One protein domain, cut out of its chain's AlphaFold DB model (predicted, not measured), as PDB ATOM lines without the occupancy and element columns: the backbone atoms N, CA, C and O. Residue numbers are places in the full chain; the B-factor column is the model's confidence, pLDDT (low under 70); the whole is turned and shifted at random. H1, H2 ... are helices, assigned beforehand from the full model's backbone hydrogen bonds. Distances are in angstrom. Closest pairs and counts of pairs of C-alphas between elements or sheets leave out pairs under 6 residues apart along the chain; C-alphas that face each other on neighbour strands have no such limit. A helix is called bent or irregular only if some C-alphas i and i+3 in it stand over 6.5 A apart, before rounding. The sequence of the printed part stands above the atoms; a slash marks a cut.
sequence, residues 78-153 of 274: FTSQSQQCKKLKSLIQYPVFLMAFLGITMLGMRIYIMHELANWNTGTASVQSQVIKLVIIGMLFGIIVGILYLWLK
ATOM      1  N   PHE A  78     -26.525 -16.135 -43.099       77.50
ATOM      2  CA  PHE A  78     -26.627 -16.493 -41.678       77.50
ATOM      3  C   PHE A  78     -25.972 -17.840 -41.361       77.50
ATOM      4  O   PHE A  78     -25.309 -17.982 -40.330       77.50
ATOM      5  N   THR A  79     -26.115 -18.822 -42.251       80.88
ATOM      6  CA  THR A  79     -25.496 -20.143 -42.077       80.88
ATOM      7  C   THR A  79     -23.972 -20.036 -42.105       80.88
ATOM      8  O   THR A  79     -23.303 -20.551 -41.205       80.88
ATOM      9  N   SER A  80     -23.413 -19.298 -43.070       75.56
ATOM     10  CA  SER A  80     -21.973 -19.045 -43.158       75.56
ATOM     11  C   SER A  80     -21.451 -18.259 -41.958       75.56
ATOM     12  O   SER A  80     -20.424 -18.638 -41.403       75.56
ATOM     13  N   GLN A  81     -22.160 -17.225 -41.493       72.38
ATOM     14  CA  GLN A  81     -21.768 -16.475 -40.291       72.38
ATOM     15  C   GLN A  81     -21.728 -17.364 -39.046       72.38
ATOM     16  O   GLN A  81     -20.771 -17.306 -38.271       72.38
ATOM     17  N   SER A  82     -22.733 -18.225 -38.861       77.94
ATOM     18  CA  SER A  82     -22.766 -19.170 -37.741       77.94
ATOM     19  C   SER A  82     -21.586 -20.144 -37.793       77.94
ATOM     20  O   SER A  82     -20.908 -20.362 -36.786       77.94
ATOM     21  N   GLN A  83     -21.287 -20.693 -38.974       82.38
ATOM     22  CA  GLN A  83     -20.142 -21.583 -39.178       82.38
ATOM     23  C   GLN A  83     -18.805 -20.869 -38.944       82.38
ATOM     24  O   GLN A  83     -17.927 -21.426 -38.287       82.38
ATOM     25  N   GLN A  84     -18.655 -19.637 -39.429       77.12
ATOM     26  CA  GLN A  84     -17.458 -18.820 -39.218       77.12
ATOM     27  C   GLN A  84     -17.253 -18.498 -37.739       77.12
ATOM     28  O   GLN A  84     -16.149 -18.679 -37.240       77.12
ATOM     29  N   CYS A  85     -18.304 -18.108 -37.010       76.12
ATOM     30  CA  CYS A  85     -18.211 -17.868 -35.569       76.12
ATOM     31  C   CYS A  85     -17.791 -19.130 -34.811       76.12
ATOM     32  O   CYS A  85     -16.944 -19.058 -33.924       76.12
ATOM     33  N   LYS A  86     -18.336 -20.299 -35.176       79.31
ATOM     34  CA  LYS A  86     -17.926 -21.581 -34.582       79.31
ATOM     35  C   LYS A  86     -16.458 -21.897 -34.868       79.31
ATOM     36  O   LYS A  86     -15.730 -22.245 -33.942       79.31
ATOM     37  N   LYS A  87     -16.009 -21.726 -36.117       77.62
ATOM     38  CA  LYS A  87     -14.599 -21.910 -36.499       77.62
ATOM     39  C   LYS A  87     -13.685 -20.946 -35.750       77.62
ATOM     40  O   LYS A  87     -12.705 -21.383 -35.165       77.62
ATOM     41  N   LEU A  88     -14.031 -19.662 -35.701       74.12
ATOM     42  CA  LEU A  88     -13.254 -18.647 -34.995       74.12
ATOM     43  C   LEU A  88     -13.156 -18.960 -33.498       74.12
ATOM     44  O   LEU A  88     -12.073 -18.886 -32.926       74.12
ATOM     45  N   LYS A  89     -14.266 -19.378 -32.878       72.75
ATOM     46  CA  LYS A  89     -14.277 -19.802 -31.475       72.75
ATOM     47  C   LYS A  89     -13.346 -20.995 -31.250       72.75
ATOM     48  O   LYS A  89     -12.568 -20.966 -30.307       72.75
ATOM     49  N   SER A  90     -13.371 -21.984 -32.143       80.31
ATOM     50  CA  SER A  90     -12.462 -23.135 -32.089       80.31
ATOM     51  C   SER A  90     -10.993 -22.736 -32.258       80.31
ATOM     52  O   SER A  90     -10.135 -23.283 -31.575       80.31
ATOM     53  N   LEU A  91     -10.695 -21.779 -33.141       82.12
ATOM     54  CA  LEU A  91      -9.331 -21.306 -33.390       82.12
ATOM     55  C   LEU A  91      -8.773 -20.490 -32.219       82.12
ATOM     56  O   LEU A  91      -7.595 -20.610 -31.911       82.12
ATOM     57  N   ILE A  92      -9.605 -19.681 -31.553       80.69
ATOM     58  CA  ILE A  92      -9.207 -18.850 -30.401       80.69
ATOM     59  C   ILE A  92      -9.108 -19.672 -29.110       80.69
ATOM     60  O   ILE A  92      -8.346 -19.321 -28.210       80.69
ATOM     61  N   GLN A  93      -9.840 -20.783 -29.015       81.75
ATOM     62  CA  GLN A  93      -9.854 -21.618 -27.819       81.75
ATOM     63  C   GLN A  93      -8.457 -22.137 -27.448       81.75
ATOM     64  O   GLN A  93      -8.097 -22.097 -26.273       81.75
ATOM     65  N   TYR A  94      -7.653 -22.559 -28.431       82.44
ATOM     66  CA  TYR A  94      -6.298 -23.061 -28.180       82.44
ATOM     67  C   TYR A  94      -5.327 -21.967 -27.681       82.44
ATOM     68  O   TYR A  94      -4.752 -22.156 -26.610       82.44
ATOM     69  N   PRO A  95      -5.181 -20.797 -28.340       80.56
ATOM     70  CA  PRO A  95      -4.383 -19.683 -27.819       80.56
ATOM     71  C   PRO A  95      -4.800 -19.206 -26.424       80.56
ATOM     72  O   PRO A  95      -3.936 -18.894 -25.610       80.56
ATOM     73  N   VAL A  96      -6.104 -19.157 -26.126       82.56
ATOM     74  CA  VAL A  96      -6.595 -18.753 -24.797       82.56
ATOM     75  C   VAL A  96      -6.216 -19.782 -23.737       82.56
ATOM     76  O   VAL A  96      -5.720 -19.403 -22.679       82.56
ATOM     77  N   PHE A  97      -6.402 -21.074 -24.023       88.56
ATOM     78  CA  PHE A  97      -5.976 -22.146 -23.126       88.56
ATOM     79  C   PHE A  97      -4.463 -22.112 -22.890       88.56
ATOM     80  O   PHE A  97      -4.021 -22.174 -21.745       88.56
ATOM     81  N   LEU A  98      -3.675 -21.941 -23.953       85.50
ATOM     82  CA  LEU A  98      -2.220 -21.865 -23.868       85.50
ATOM     83  C   LEU A  98      -1.765 -20.650 -23.050       85.50
ATOM     84  O   LEU A  98      -0.932 -20.805 -22.165       85.50
ATOM     85  N   MET A  99      -2.338 -19.465 -23.285       85.31
ATOM     86  CA  MET A  99      -2.050 -18.255 -22.497       85.31
ATOM     87  C   MET A  99      -2.435 -18.419 -21.026       85.31
ATOM     88  O   MET A  99      -1.690 -17.985 -20.152       85.31
ATOM     89  N   ALA A 100      -3.570 -19.062 -20.736       82.38
ATOM     90  CA  ALA A 100      -3.978 -19.357 -19.366       82.38
ATOM     91  C   ALA A 100      -2.996 -20.324 -18.692       82.38
ATOM     92  O   ALA A 100      -2.551 -20.059 -17.578       82.38
ATOM     93  N   PHE A 101      -2.604 -21.400 -19.379       87.75
ATOM     94  CA  PHE A 101      -1.624 -22.361 -18.880       87.75
ATOM     95  C   PHE A 101      -0.268 -21.698 -18.610       87.75
ATOM     96  O   PHE A 101       0.269 -21.834 -17.514       87.75
ATOM     97  N   LEU A 102       0.244 -20.916 -19.563       86.94
ATOM     98  CA  LEU A 102       1.509 -20.187 -19.432       86.94
ATOM     99  C   LEU A 102       1.454 -19.147 -18.302       86.94
ATOM    100  O   LEU A 102       2.412 -18.976 -17.554       86.94
ATOM    101  N   GLY A 103       0.311 -18.473 -18.148       78.06
ATOM    102  CA  GLY A 103       0.067 -17.541 -17.051       78.06
ATOM    103  C   GLY A 103       0.077 -18.232 -15.689       78.06
ATOM    104  O   GLY A 103       0.725 -17.736 -14.771       78.06
ATOM    105  N   ILE A 104      -0.587 -19.386 -15.561       86.31
ATOM    106  CA  ILE A 104      -0.620 -20.187 -14.327       86.31
ATOM    107  C   ILE A 104       0.777 -20.704 -13.978       86.31
ATOM    108  O   ILE A 104       1.192 -20.574 -12.826       86.31
ATOM    109  N   THR A 105       1.528 -21.245 -14.943       80.81
ATOM    110  CA  THR A 105       2.887 -21.757 -14.694       80.81
ATOM    111  C   THR A 105       3.851 -20.637 -14.312       80.81
ATOM    112  O   THR A 105       4.603 -20.792 -13.352       80.81
ATOM    113  N   MET A 106       3.778 -19.474 -14.971       78.06
ATOM    114  CA  MET A 106       4.542 -18.287 -14.568       78.06
ATOM    115  C   MET A 106       4.164 -17.791 -13.168       78.06
ATOM    116  O   MET A 106       5.047 -17.408 -12.402       78.06
ATOM    117  N   LEU A 107       2.876 -17.800 -12.806       76.38
ATOM    118  CA  LEU A 107       2.428 -17.424 -11.461       76.38
ATOM    119  C   LEU A 107       2.939 -18.406 -10.404       76.38
ATOM    120  O   LEU A 107       3.439 -17.968  -9.371       76.38
ATOM    121  N   GLY A 108       2.857 -19.710 -10.682       79.19
ATOM    122  CA  GLY A 108       3.378 -20.765  -9.815       79.19
ATOM    123  C   GLY A 108       4.881 -20.621  -9.593       79.19
ATOM    124  O   GLY A 108       5.325 -20.565  -8.448       79.19
ATOM    125  N   MET A 109       5.651 -20.437 -10.672       76.62
ATOM    126  CA  MET A 109       7.084 -20.138 -10.584       76.62
ATOM    127  C   MET A 109       7.349 -18.872  -9.775       76.62
ATOM    128  O   MET A 109       8.226 -18.874  -8.921       76.62
ATOM    129  N   ARG A 110       6.591 -17.791  -9.990       71.81
ATOM    130  CA  ARG A 110       6.777 -16.543  -9.243       71.81
ATOM    131  C   ARG A 110       6.527 -16.730  -7.749       71.81
ATOM    132  O   ARG A 110       7.310 -16.217  -6.961       71.81
ATOM    133  N   ILE A 111       5.451 -17.411  -7.358       76.38
ATOM    134  CA  ILE A 111       5.135 -17.646  -5.942       76.38
ATOM    135  C   ILE A 111       6.225 -18.508  -5.301       76.38
ATOM    136  O   ILE A 111       6.688 -18.168  -4.215       76.38
ATOM    137  N   TYR A 112       6.663 -19.564  -5.990       74.75
ATOM    138  CA  TYR A 112       7.661 -20.508  -5.493       74.75
ATOM    139  C   TYR A 112       9.063 -19.883  -5.407       74.75
ATOM    140  O   TYR A 112       9.634 -19.789  -4.325       74.75
ATOM    141  N   ILE A 113       9.577 -19.339  -6.516       70.38
ATOM    142  CA  ILE A 113      10.906 -18.709  -6.591       70.38
ATOM    143  C   ILE A 113      10.987 -17.494  -5.664       70.38
ATOM    144  O   ILE A 113      12.020 -17.268  -5.043       70.38
ATOM    145  N   MET A 114       9.920 -16.696  -5.538       64.25
ATOM    146  CA  MET A 114       9.949 -15.529  -4.652       64.25
ATOM    147  C   MET A 114       9.923 -15.919  -3.168       64.25
ATOM    148  O   MET A 114      10.540 -15.209  -2.381       64.25
ATOM    149  N   HIS A 115       9.285 -17.033  -2.787       63.12
ATOM    150  CA  HIS A 115       9.418 -17.584  -1.430       63.12
ATOM    151  C   HIS A 115      10.830 -18.131  -1.185       63.12
ATOM    152  O   HIS A 115      11.439 -17.805  -0.173       63.12
ATOM    153  N   GLU A 116      11.381 -18.899  -2.128       63.97
ATOM    154  CA  GLU A 116      12.725 -19.482  -2.018       63.97
ATOM    155  C   GLU A 116      13.809 -18.389  -1.905       63.97
ATOM    156  O   GLU A 116      14.668 -18.440  -1.029       63.97
ATOM    157  N   LEU A 117      13.713 -17.332  -2.722       61.75
ATOM    158  CA  LEU A 117      14.628 -16.187  -2.685       61.75
ATOM    159  C   LEU A 117      14.446 -15.306  -1.440       61.75
ATOM    160  O   LEU A 117      15.433 -14.760  -0.945       61.75
ATOM    161  N   ALA A 118      13.220 -15.154  -0.924       60.34
ATOM    162  CA  ALA A 118      12.973 -14.443   0.335       60.34
ATOM    163  C   ALA A 118      13.586 -15.183   1.534       60.34
ATOM    164  O   ALA A 118      14.065 -14.540   2.465       60.34
ATOM    165  N   ASN A 119      13.632 -16.516   1.474       60.50
ATOM    166  CA  ASN A 119      14.263 -17.345   2.496       60.50
ATOM    167  C   ASN A 119      15.803 -17.312   2.426       60.50
ATOM    168  O   ASN A 119      16.452 -17.603   3.426       60.50
ATOM    169  N   TRP A 120      16.394 -16.968   1.273       58.69
ATOM    170  CA  TRP A 120      17.851 -16.995   1.050       58.69
ATOM    171  C   TRP A 120      18.556 -15.637   1.196       58.69
ATOM    172  O   TRP A 120      19.772 -15.617   1.356       58.69
ATOM    173  N   ASN A 121      17.844 -14.502   1.152       49.44
ATOM    174  CA  ASN A 121      18.469 -13.173   1.188       49.44
ATOM    175  C   ASN A 121      17.766 -12.198   2.147       49.44
ATOM    176  O   ASN A 121      16.840 -11.471   1.777       49.44
ATOM    177  N   THR A 122      18.300 -12.080   3.363       56.53
ATOM    178  CA  THR A 122      18.159 -10.871   4.182       56.53
ATOM    179  C   THR A 122      19.028  -9.759   3.585       56.53
ATOM    180  O   THR A 122      20.194  -9.612   3.937       56.53
ATOM    181  N   GLY A 123      18.461  -8.967   2.670       56.78
ATOM    182  CA  GLY A 123      19.037  -7.690   2.231       56.78
ATOM    183  C   GLY A 123      19.404  -7.608   0.746       56.78
ATOM    184  O   GLY A 123      20.132  -8.431   0.212       56.78
ATOM    185  N   THR A 124      18.937  -6.534   0.100       51.75
ATOM    186  CA  THR A 124      19.294  -6.006  -1.243       51.75
ATOM    187  C   THR A 124      18.543  -6.474  -2.502       51.75
ATOM    188  O   THR A 124      18.711  -5.852  -3.547       51.75
ATOM    189  N   ALA A 125      17.577  -7.397  -2.442       50.75
ATOM    190  CA  ALA A 125      16.774  -7.751  -3.634       50.75
ATOM    191  C   ALA A 125      15.548  -6.836  -3.909       50.75
ATOM    192  O   ALA A 125      14.684  -7.174  -4.722       50.75
ATOM    193  N   SER A 126      15.424  -5.684  -3.236       55.19
ATOM    194  CA  SER A 126      14.166  -4.909  -3.225       55.19
ATOM    195  C   SER A 126      14.038  -3.863  -4.340       55.19
ATOM    196  O   SER A 126      12.939  -3.648  -4.846       55.19
ATOM    197  N   VAL A 127      15.126  -3.206  -4.756       49.94
ATOM    198  CA  VAL A 127      15.016  -1.999  -5.604       49.94
ATOM    199  C   VAL A 127      15.069  -2.340  -7.099       49.94
ATOM    200  O   VAL A 127      14.226  -1.884  -7.871       49.94
ATOM    201  N   GLN A 128      15.973  -3.229  -7.521       52.16
ATOM    202  CA  GLN A 128      16.158  -3.569  -8.941       52.16
ATOM    203  C   GLN A 128      14.954  -4.341  -9.529       52.16
ATOM    204  O   GLN A 128      14.581  -4.132 -10.682       52.16
ATOM    205  N   SER A 129      14.264  -5.150  -8.710       60.31
ATOM    206  CA  SER A 129      13.022  -5.851  -9.086       60.31
ATOM    207  C   SER A 129      11.824  -4.906  -9.251       60.31
ATOM    208  O   SER A 129      10.965  -5.141 -10.102       60.31
ATOM    209  N   GLN A 130      11.743  -3.837  -8.449       59.25
ATOM    210  CA  GLN A 130      10.646  -2.869  -8.537       59.25
ATOM    211  C   GLN A 130      10.794  -1.947  -9.747       59.25
ATOM    212  O   GLN A 130       9.802  -1.717 -10.432       59.25
ATOM    213  N   VAL A 131      12.011  -1.495 -10.067       63.59
ATOM    214  CA  VAL A 131      12.257  -0.619 -11.227       63.59
ATOM    215  C   VAL A 131      11.955  -1.343 -12.542       63.59
ATOM    216  O   VAL A 131      11.244  -0.801 -13.383       63.59
ATOM    217  N   ILE A 132      12.389  -2.600 -12.698       66.00
ATOM    218  CA  ILE A 132      12.094  -3.398 -13.902       66.00
ATOM    219  C   ILE A 132      10.581  -3.638 -14.048       66.00
ATOM    220  O   ILE A 132      10.034  -3.483 -15.140       66.00
ATOM    221  N   LYS A 133       9.870  -3.943 -12.951       68.75
ATOM    222  CA  LYS A 133       8.398  -4.052 -12.962       68.75
ATOM    223  C   LYS A 133       7.736  -2.734 -13.358       68.75
ATOM    224  O   LYS A 133       6.810  -2.756 -14.163       68.75
ATOM    225  N   LEU A 134       8.211  -1.604 -12.832       69.88
ATOM    226  CA  LEU A 134       7.667  -0.280 -13.141       69.88
ATOM    227  C   LEU A 134       7.857   0.079 -14.620       69.88
ATOM    228  O   LEU A 134       6.939   0.606 -15.240       69.88
ATOM    229  N   VAL A 135       9.016  -0.254 -15.200       74.44
ATOM    230  CA  VAL A 135       9.318  -0.024 -16.621       74.44
ATOM    231  C   VAL A 135       8.438  -0.894 -17.520       74.44
ATOM    232  O   VAL A 135       7.865  -0.384 -18.480       74.44
ATOM    233  N   ILE A 136       8.253  -2.178 -17.194       73.38
ATOM    234  CA  ILE A 136       7.378  -3.080 -17.966       73.38
ATOM    235  C   ILE A 136       5.914  -2.629 -17.878       73.38
ATOM    236  O   ILE A 136       5.225  -2.570 -18.896       73.38
ATOM    237  N   ILE A 137       5.439  -2.263 -16.683       76.69
ATOM    238  CA  ILE A 137       4.078  -1.743 -16.475       76.69
ATOM    239  C   ILE A 137       3.897  -0.410 -17.208       76.69
ATOM    240  O   ILE A 137       2.880  -0.223 -17.869       76.69
ATOM    241  N   GLY A 138       4.884   0.486 -17.153       75.81
ATOM    242  CA  GLY A 138       4.872   1.766 -17.861       75.81
ATOM    243  C   GLY A 138       4.869   1.605 -19.382       75.81
ATOM    244  O   GLY A 138       4.117   2.292 -20.068       75.81
ATOM    245  N   MET A 139       5.635   0.649 -19.916       73.50
ATOM    246  CA  MET A 139       5.655   0.332 -21.346       73.50
ATOM    247  C   MET A 139       4.325  -0.281 -21.802       73.50
ATOM    248  O   MET A 139       3.764   0.159 -22.803       73.50
ATOM    249  N   LEU A 140       3.773  -1.239 -21.046       71.75
ATOM    250  CA  LEU A 140       2.452  -1.817 -21.314       71.75
ATOM    251  C   LEU A 140       1.352  -0.755 -21.241       71.75
ATOM    252  O   LEU A 140       0.500  -0.699 -22.125       71.75
ATOM    253  N   PHE A 141       1.392   0.121 -20.238       74.94
ATOM    254  CA  PHE A 141       0.450   1.227 -20.105       74.94
ATOM    255  C   PHE A 141       0.582   2.218 -21.266       74.94
ATOM    256  O   PHE A 141      -0.424   2.601 -21.851       74.94
ATOM    257  N   GLY A 142       1.805   2.564 -21.678       74.31
ATOM    258  CA  GLY A 142       2.064   3.409 -22.846       74.31
ATOM    259  C   GLY A 142       1.542   2.800 -24.149       74.31
ATOM    260  O   GLY A 142       0.930   3.501 -24.953       74.31
ATOM    261  N   ILE A 143       1.697   1.485 -24.334       71.56
ATOM    262  CA  ILE A 143       1.131   0.750 -25.473       71.56
ATOM    263  C   ILE A 143      -0.400   0.773 -25.416       71.56
ATOM    264  O   ILE A 143      -1.038   1.093 -26.416       71.56
ATOM    265  N   ILE A 144      -1.004   0.500 -24.257       71.62
ATOM    266  CA  ILE A 144      -2.463   0.517 -24.069       71.62
ATOM    267  C   ILE A 144      -3.029   1.915 -24.332       71.62
ATOM    268  O   ILE A 144      -4.005   2.047 -25.068       71.62
ATOM    269  N   VAL A 145      -2.405   2.966 -23.797       73.44
ATOM    270  CA  VAL A 145      -2.800   4.364 -24.019       73.44
ATOM    271  C   VAL A 145      -2.596   4.761 -25.480       73.44
ATOM    272  O   VAL A 145      -3.459   5.428 -26.046       73.44
ATOM    273  N   GLY A 146      -1.518   4.315 -26.128       72.44
ATOM    274  CA  GLY A 146      -1.274   4.533 -27.556       72.44
ATOM    275  C   GLY A 146      -2.331   3.864 -28.439       72.44
ATOM    276  O   GLY A 146      -2.876   4.502 -29.342       72.44
ATOM    277  N   ILE A 147      -2.688   2.614 -28.135       72.62
ATOM    278  CA  ILE A 147      -3.773   1.879 -28.799       72.62
ATOM    279  C   ILE A 147      -5.110   2.586 -28.560       72.62
ATOM    280  O   ILE A 147      -5.859   2.799 -29.510       72.62
ATOM    281  N   LEU A 148      -5.398   3.007 -27.326       71.19
ATOM    282  CA  LEU A 148      -6.631   3.707 -26.969       71.19
ATOM    283  C   LEU A 148      -6.724   5.073 -27.665       71.19
ATOM    284  O   LEU A 148      -7.774   5.421 -28.198       71.19
ATOM    285  N   TYR A 149      -5.625   5.826 -27.732       75.44
ATOM    286  CA  TYR A 149      -5.539   7.110 -28.429       75.44
ATOM    287  C   TYR A 149      -5.761   6.950 -29.934       75.44
ATOM    288  O   TYR A 149      -6.569   7.675 -30.526       75.44
ATOM    289  N   LEU A 150      -5.103   5.966 -30.555       67.25
ATOM    290  CA  LEU A 150      -5.340   5.617 -31.953       67.25
ATOM    291  C   LEU A 150      -6.803   5.212 -32.158       67.25
ATOM    292  O   LEU A 150      -7.446   5.746 -33.056       67.25
ATOM    293  N   TRP A 151      -7.367   4.364 -31.298       63.78
ATOM    294  CA  TRP A 151      -8.755   3.900 -31.384       63.78
ATOM    295  C   TRP A 151      -9.777   5.039 -31.258       63.78
ATOM    296  O   TRP A 151     -10.708   5.134 -32.059       63.78
ATOM    297  N   LEU A 152      -9.568   5.969 -30.321       63.50
ATOM    298  CA  LEU A 152     -10.390   7.173 -30.158       63.50
ATOM    299  C   LEU A 152     -10.285   8.104 -31.375       63.50
ATOM    300  O   LEU A 152     -11.291   8.662 -31.820       63.50
ATOM    301  N   LYS A 153      -9.089   8.248 -31.957       61.25
ATOM    302  CA  LYS A 153      -8.867   9.032 -33.182       61.25
ATOM    303  C   LYS A 153      -9.483   8.358 -34.413       61.25
ATOM    304  O   LYS A 153      -9.993   9.055 -35.293       61.25
TER     305      LYS A 153
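What this domain is: This is residues 78 to 153 of the 274 residues of the protein "Type II secretory pathway competence component" of Pediococcus pentosaceus (UniProt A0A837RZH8). Two long helices make an open, flat V with unequal arms: H1 runs out, a short turn at residues 121 to 126 folds the chain back, and the shorter H2 returns with space between it and H1. There is no core. The printed part has 76 residues, with H1 then H2 and no named strand, class all helix. It is extended, with a radius of gyration of the C-alphas of 20.1 A and spans of 64 by 34 by 8 A.

Where its parts are: H1, residues 78 to 120, is 61.7 A long, from C-alpha 78 at (-26.627, -16.493, -41.678). It is neither bent nor irregular, but only just: C-alphas 91 and 94 are 6.3 A apart. H2, residues 127 to 153, is 38.1 A long, ending at C-alpha 153 at (-8.867, 9.032, -33.182).

How they stand to each other: H1 and H2 are apart, with no C-alpha of one within 8 A of the other. Each O i to N i+4 pair is within hydrogen-bond range in H2, and 37 of 39 in H1.

The domain as a whole: The C-alphas farthest apart, of Phe 78 and Thr 122, are 64.3 A apart. The printed part has no cut, and the link is short. Residues 114 to 134 and 150 to 153 have pLDDT under 70.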